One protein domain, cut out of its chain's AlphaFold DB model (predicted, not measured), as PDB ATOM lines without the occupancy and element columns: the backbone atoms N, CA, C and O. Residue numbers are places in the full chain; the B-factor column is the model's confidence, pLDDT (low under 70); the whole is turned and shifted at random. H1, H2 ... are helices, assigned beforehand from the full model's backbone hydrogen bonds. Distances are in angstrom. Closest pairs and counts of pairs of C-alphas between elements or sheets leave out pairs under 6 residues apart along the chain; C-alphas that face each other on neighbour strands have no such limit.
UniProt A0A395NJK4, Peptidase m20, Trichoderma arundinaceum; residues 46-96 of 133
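Overview. This is residues 46 to 96 of the 133 residues of the protein "Peptidase m20" of Trichoderma arundinaceum (UniProt A0A395NJK4). What shape is this? It has little regular structure: a flat body with the longer helix, H1, along one edge and the short H2 at a far corner, where residues 64 to 77 lead from H1 to H2 and residues 83 to 96 cross the middle. What makes it up? The 51 printed residues include two named helices, H1 then H2, and no named strand; the class is all helix, with only 20 residues in named elements. How dense is it? It is only just compact, close to loose: radius of gyration of the C-alphas 11.6 A, spans 31 by 27 by 13 A.

Along the chain. Where is H1? H1, residues 49 to 63, begins at C-alpha 49 (-21.602, -44.131, -10.583) and is 20.7 A long. Where is H2? H2, residues 78 to 82, ends at C-alpha 82 (-9.832, -37.361, -5.223).

Arrangement. Do the helices touch? H1 and H2 are apart. What of their backbones? Every O i to N i+4 pair is within hydrogen-bond range in both.

Size, cuts and confidence. How large is it? The farthest C-alphas, of Ala 85 and Arg 96, are 32.8 A apart. Is it continuous? The printed part has no cut, and H1 to H2 is a long link. Is confidence low anywhere? No printed residue is under 70.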
ATOM      1  N   ASP A  46     -19.494 -34.574  -7.530       81.56
ATOM      2  CA  ASP A  46     -20.166 -35.743  -8.086       81.56
ATOM      3  C   ASP A  46     -19.290 -36.985  -7.904       81.56
ATOM      4  O   ASP A  46     -18.094 -36.995  -8.203       81.56
ATOM      5  N   ILE A  47     -19.897 -38.048  -7.384       83.12
ATOM      6  CA  ILE A  47     -19.239 -39.336  -7.174       83.12
ATOM      7  C   ILE A  47     -19.522 -40.231  -8.381       83.12
ATOM      8  O   ILE A  47     -20.653 -40.309  -8.859       83.12
ATOM      9  N   ASP A  48     -18.488 -40.919  -8.867       91.88
ATOM     10  CA  ASP A  48     -18.571 -41.754 -10.064       91.88
ATOM     11  C   ASP A  48     -19.565 -42.928  -9.865       91.88
ATOM     12  O   ASP A  48     -19.373 -43.750  -8.957       91.88
ATOM     13  N   PRO A  49     -20.603 -43.068 -10.716       93.31
ATOM     14  CA  PRO A  49     -21.602 -44.131 -10.583       93.31
ATOM     15  C   PRO A  49     -21.026 -45.551 -10.654       93.31
ATOM     16  O   PRO A  49     -21.546 -46.463 -10.009       93.31
ATOM     17  N   SER A  50     -19.946 -45.764 -11.413       95.62
ATOM     18  CA  SER A  50     -19.284 -47.068 -11.510       95.62
ATOM     19  C   SER A  50     -18.562 -47.428 -10.210       95.62
ATOM     20  O   SER A  50     -18.646 -48.571  -9.753       95.62
ATOM     21  N   ALA A  51     -17.933 -46.442  -9.563       95.19
ATOM     22  CA  ALA A  51     -17.296 -46.616  -8.264       95.19
ATOM     23  C   ALA A  51     -18.332 -46.853  -7.153       95.19
ATOM     24  O   ALA A  51     -18.078 -47.641  -6.239       95.19
ATOM     25  N   ILE A  52     -19.504 -46.208  -7.226       94.69
ATOM     26  CA  ILE A  52     -20.633 -46.479  -6.319       94.69
ATOM     27  C   ILE A  52     -21.113 -47.915  -6.502       94.69
ATOM     28  O   ILE A  52     -21.192 -48.654  -5.520       94.69
ATOM     29  N   LYS A  53     -21.373 -48.332  -7.747       95.56
ATOM     30  CA  LYS A  53     -21.861 -49.681  -8.039       95.56
ATOM     31  C   LYS A  53     -20.887 -50.752  -7.548       95.56
ATOM     32  O   LYS A  53     -21.311 -51.708  -6.910       95.56
ATOM     33  N   CYS A  54     -19.589 -50.577  -7.796       96.12
ATOM     34  CA  CYS A  54     -18.562 -51.510  -7.328       96.12
ATOM     35  C   CYS A  54     -18.609 -51.686  -5.803       96.12
ATOM     36  O   CYS A  54     -18.598 -52.808  -5.298       96.12
ATOM     37  N   THR A  55     -18.733 -50.579  -5.074       95.06
ATOM     38  CA  THR A  55     -18.850 -50.588  -3.615       95.06
ATOM     39  C   THR A  55     -20.162 -51.214  -3.136       95.06
ATOM     40  O   THR A  55     -20.152 -51.977  -2.171       95.06
ATOM     41  N   GLN A  56     -21.285 -50.930  -3.802       95.50
ATOM     42  CA  GLN A  56     -22.588 -51.524  -3.491       95.50
ATOM     43  C   GLN A  56     -22.582 -53.043  -3.698       95.50
ATOM     44  O   GLN A  56     -23.036 -53.766  -2.815       95.50
ATOM     45  N   ASP A  57     -22.034 -53.524  -4.817       96.44
ATOM     46  CA  ASP A  57     -21.915 -54.953  -5.116       96.44
ATOM     47  C   ASP A  57     -21.065 -55.651  -4.035       96.44
ATOM     48  O   ASP A  57     -21.515 -56.608  -3.406       96.44
ATOM     49  N   ALA A  58     -19.880 -55.105  -3.732       96.31
ATOM     50  CA  ALA A  58     -18.980 -55.666  -2.723       96.31
ATOM     51  C   ALA A  58     -19.590 -55.675  -1.309       96.31
ATOM     52  O   ALA A  58     -19.422 -56.635  -0.555       96.31
ATOM     53  N   ALA A  59     -20.310 -54.617  -0.930       94.94
ATOM     54  CA  ALA A  59     -20.994 -54.558   0.358       94.94
ATOM     55  C   ALA A  59     -22.192 -55.521   0.413       94.94
ATOM     56  O   ALA A  59     -22.421 -56.147   1.449       94.94
ATOM     57  N   CYS A  60     -22.925 -55.692  -0.690       95.88
ATOM     58  CA  CYS A  60     -24.014 -56.661  -0.788       95.88
ATOM     59  C   CYS A  60     -23.507 -58.089  -0.556       95.88
ATOM     60  O   CYS A  60     -24.100 -58.819   0.238       95.88
ATOM     61  N   ASP A  61     -22.372 -58.449  -1.156       96.56
ATOM     62  CA  ASP A  61     -21.742 -59.756  -0.954       96.56
ATOM     63  C   ASP A  61     -21.284 -59.969   0.500       96.56
ATOM     64  O   ASP A  61     -21.314 -61.090   1.009       96.56
ATOM     65  N   ALA A  62     -20.879 -58.899   1.193       95.25
ATOM     66  CA  ALA A  62     -20.348 -58.977   2.553       95.25
ATOM     67  C   ALA A  62     -21.426 -59.019   3.653       95.25
ATOM     68  O   ALA A  62     -21.273 -59.758   4.626       95.25
ATOM     69  N   VAL A  63     -22.484 -58.205   3.541       94.56
ATOM     70  CA  VAL A  63     -23.492 -58.025   4.612       94.56
ATOM     71  C   VAL A  63     -24.936 -58.287   4.172       94.56
ATOM     72  O   VAL A  63     -25.837 -58.306   5.010       94.56
ATOM     73  N   GLY A  64     -25.163 -58.529   2.879       94.75
ATOM     74  CA  GLY A  64     -26.480 -58.746   2.284       94.75
ATOM     75  C   GLY A  64     -27.253 -57.451   2.021       94.75
ATOM     76  O   GLY A  64     -27.227 -56.522   2.823       94.75
ATOM     77  N   ALA A  65     -28.018 -57.420   0.922       91.62
ATOM     78  CA  ALA A  65     -28.768 -56.251   0.434       91.62
ATOM     79  C   ALA A  65     -29.622 -55.526   1.496       91.62
ATOM     80  O   ALA A  65     -29.743 -54.305   1.466       91.62
ATOM     81  N   GLY A  66     -30.189 -56.261   2.460       93.94
ATOM     82  CA  GLY A  66     -31.028 -55.702   3.528       93.94
ATOM     83  C   GLY A  66     -30.275 -54.903   4.599       93.94
ATOM     84  O   GLY A  66     -30.901 -54.417   5.537       93.94
ATOM     85  N   GLN A  67     -28.947 -54.804   4.506       92.88
ATOM     86  CA  GLN A  67     -28.098 -54.016   5.405       92.88
ATOM     87  C   GLN A  67     -27.441 -52.817   4.700       92.88
ATOM     88  O   GLN A  67     -26.642 -52.113   5.315       92.88
ATOM     89  N   LEU A  68     -27.767 -52.569   3.426       93.75
ATOM     90  CA  LEU A  68     -27.255 -51.431   2.668       93.75
ATOM     91  C   LEU A  68     -28.263 -50.284   2.651       93.75
ATOM     92  O   LEU A  68     -29.473 -50.490   2.583       93.75
ATOM     93  N   MET A  69     -27.741 -49.063   2.647       93.06
ATOM     94  CA  MET A  69     -28.508 -47.858   2.358       93.06
ATOM     95  C   MET A  69     -27.643 -46.869   1.587       93.06
ATOM     96  O   MET A  69     -26.443 -46.755   1.841       93.06
ATOM     97  N   GLU A  70     -28.255 -46.131   0.666       91.38
ATOM     98  CA  GLU A  70     -27.594 -44.984   0.051       91.38
ATOM     99  C   GLU A  70     -27.538 -43.824   1.046       91.38
ATOM    100  O   GLU A  70     -28.478 -43.573   1.804       91.38
ATOM    101  N   MET A  71     -26.405 -43.125   1.062       90.56
ATOM    102  CA  MET A  71     -26.165 -42.023   1.980       90.56
ATOM    103  C   MET A  71     -25.363 -40.926   1.293       90.56
ATOM    104  O   MET A  71     -24.415 -41.191   0.556       90.56
ATOM    105  N   VAL A  72     -25.729 -39.684   1.594       87.56
ATOM    106  CA  VAL A  72     -25.025 -38.491   1.135       87.56
ATOM    107  C   VAL A  72     -24.103 -37.978   2.239       87.56
ATOM    108  O   VAL A  72     -24.521 -37.810   3.385       87.56
ATOM    109  N   SER A  73     -22.854 -37.666   1.883       86.44
ATOM    110  CA  SER A  73     -21.922 -36.979   2.779       86.44
ATOM    111  C   SER A  73     -22.071 -35.468   2.666       86.44
ATOM    112  O   SER A  73     -21.696 -34.886   1.656       86.44
ATOM    113  N   PHE A  74     -22.516 -34.815   3.737       82.81
ATOM    114  CA  PHE A  74     -22.458 -33.350   3.849       82.81
ATOM    115  C   PHE A  74     -21.148 -32.848   4.470       82.81
ATOM    116  O   PHE A  74     -20.934 -31.642   4.597       82.81
ATOM    117  N   ALA A  75     -20.270 -33.761   4.896       81.31
ATOM    118  CA  ALA A  75     -18.957 -33.431   5.431       81.31
ATOM    119  C   ALA A  75     -17.899 -33.466   4.324       81.31
ATOM    120  O   ALA A  75     -17.855 -34.422   3.545       81.31
ATOM    121  N   GLY A  76     -17.016 -32.463   4.318       79.69
ATOM    122  CA  GLY A  76     -15.806 -32.482   3.505       79.69
ATOM    123  C   GLY A  76     -14.926 -33.663   3.911       79.69
ATOM    124  O   GLY A  76     -14.540 -33.792   5.074       79.69
ATOM    125  N   ARG A  77     -14.661 -34.548   2.954       84.88
ATOM    126  CA  ARG A  77     -13.739 -35.685   3.057       84.88
ATOM    127  C   ARG A  77     -12.679 -35.506   1.982       84.88
ATOM    128  O   ARG A  77     -12.985 -34.949   0.931       84.88
ATOM    129  N   ASP A  78     -11.495 -36.069   2.185       88.06
ATOM    130  CA  ASP A  78     -10.434 -36.056   1.164       88.06
ATOM    131  C   ASP A  78     -10.906 -36.682  -0.160       88.06
ATOM    132  O   ASP A  78     -10.480 -36.276  -1.241       88.06
ATOM    133  N   SER A  79     -11.876 -37.602  -0.083       89.25
ATOM    134  CA  SER A  79     -12.571 -38.191  -1.229       89.25
ATOM    135  C   SER A  79     -13.211 -37.164  -2.168       89.25
ATOM    136  O   SER A  79     -13.318 -37.432  -3.360       89.25
ATOM    137  N   ALA A  80     -13.614 -35.989  -1.673       87.88
ATOM    138  CA  ALA A  80     -14.134 -34.918  -2.523       87.88
ATOM    139  C   ALA A  80     -13.047 -34.368  -3.460       87.88
ATOM    140  O   ALA A  80     -13.315 -34.071  -4.619       87.88
ATOM    141  N   SER A  81     -11.799 -34.286  -2.988       87.69
ATOM    142  CA  SER A  81     -10.666 -33.877  -3.820       87.69
ATOM    143  C   SER A  81     -10.234 -34.984  -4.777       87.69
ATOM    144  O   SER A  81      -9.937 -34.698  -5.935       87.69
ATOM    145  N   THR A  82     -10.218 -36.249  -4.337       91.31
ATOM    146  CA  THR A  82      -9.832 -37.361  -5.223       91.31
ATOM    147  C   THR A  82     -10.860 -37.609  -6.323       91.31
ATOM    148  O   THR A  82     -10.463 -37.923  -7.443       91.31
ATOM    149  N   ALA A  83     -12.152 -37.391  -6.048       90.69
ATOM    150  CA  ALA A  83     -13.228 -37.512  -7.032       90.69
ATOM    151  C   ALA A  83     -13.041 -36.589  -8.248       90.69
ATOM    152  O   ALA A  83     -13.493 -36.920  -9.339       90.69
ATOM    153  N   MET A  84     -12.312 -35.477  -8.100       88.31
ATOM    154  CA  MET A  84     -12.008 -34.585  -9.225       88.31
ATOM    155  C   MET A  84     -10.977 -35.155 -10.209       88.31
ATOM    156  O   MET A  84     -10.845 -34.640 -11.316       88.31
ATOM    157  N   ALA A  85     -10.215 -36.179  -9.814       91.00
ATOM    158  CA  ALA A  85      -9.124 -36.731 -10.618       91.00
ATOM    159  C   ALA A  85      -9.333 -38.201 -11.004       91.00
ATOM    160  O   ALA A  85      -8.858 -38.625 -12.057       91.00
ATOM    161  N   VAL A  86     -10.000 -38.987 -10.156       93.06
ATOM    162  CA  VAL A  86     -10.167 -40.435 -10.341       93.06
ATOM    163  C   VAL A  86     -11.537 -40.914  -9.850       93.06
ATOM    164  O   VAL A  86     -12.061 -40.349  -8.882       93.06
ATOM    165  N   PRO A  87     -12.095 -41.996 -10.438       94.06
ATOM    166  CA  PRO A  87     -13.309 -42.629  -9.933       94.06
ATOM    167  C   PRO A  87     -13.167 -42.953  -8.445       94.06
ATOM    168  O   PRO A  87     -12.297 -43.718  -8.033       94.06
ATOM    169  N   THR A  88     -14.005 -42.323  -7.631       94.44
ATOM    170  CA  THR A  88     -13.960 -42.400  -6.169       94.44
ATOM    171  C   THR A  88     -15.354 -42.753  -5.675       94.44
ATOM    172  O   THR A  88     -16.325 -42.275  -6.244       94.44
ATOM    173  N   SER A  89     -15.467 -43.558  -4.617       94.62
ATOM    174  CA  SER A  89     -16.693 -43.741  -3.829       94.62
ATOM    175  C   SER A  89     -16.342 -43.886  -2.344       94.62
ATOM    176  O   SER A  89     -15.167 -43.975  -1.982       94.62
ATOM    177  N   MET A  90     -17.342 -43.844  -1.462       93.69
ATOM    178  CA  MET A  90     -17.149 -43.941  -0.010       93.69
ATOM    179  C   MET A  90     -18.048 -45.023   0.585       93.69
ATOM    180  O   MET A  90     -19.173 -45.217   0.130       93.69
ATOM    181  N   ILE A  91     -17.570 -45.672   1.646       93.38
ATOM    182  CA  ILE A  91     -18.355 -46.589   2.478       93.38
ATOM    183  C   ILE A  91     -18.603 -45.914   3.822       93.38
ATOM    184  O   ILE A  91     -17.661 -45.494   4.497       93.38
ATOM    185  N   PHE A  92     -19.869 -45.841   4.223       92.50
ATOM    186  CA  PHE A  92     -20.258 -45.406   5.558       92.50
ATOM    187  C   PHE A  92     -20.545 -46.618   6.434       92.50
ATOM    188  O   PHE A  92     -21.261 -47.530   6.033       92.50
ATOM    189  N   VAL A  93     -20.007 -46.597   7.651       89.75
ATOM    190  CA  VAL A  93     -20.334 -47.568   8.695       89.75
ATOM    191  C   VAL A  93     -21.035 -46.852   9.849       89.75
ATOM    192  O   VAL A  93     -20.680 -45.707  10.153       89.75
ATOM    193  N   PRO A  94     -22.023 -47.485  10.507       87.31
ATOM    194  CA  PRO A  94     -22.677 -46.897  11.668       87.31
ATOM    195  C   PRO A  94     -21.666 -46.555  12.767       87.31
ATOM    196  O   PRO A  94     -20.761 -47.334  13.064       87.31
ATOM    197  N   SER A  95     -21.845 -45.399  13.403       83.50
ATOM    198  CA  SER A  95     -21.077 -45.009  14.588       83.50
ATOM    199  C   SER A  95     -21.975 -45.033  15.819       83.50
ATOM    200  O   SER A  95     -23.143 -44.640  15.765       83.50
ATOM    201  N   ARG A  96     -21.436 -45.503  16.946       81.81
ATOM    202  CA  ARG A  96     -22.146 -45.454  18.226       81.81
ATOM    203  C   ARG A  96     -22.278 -43.994  18.665       81.81
ATOM    204  O   ARG A  96     -21.308 -43.244  18.628       81.81
TER     205      ARG A  96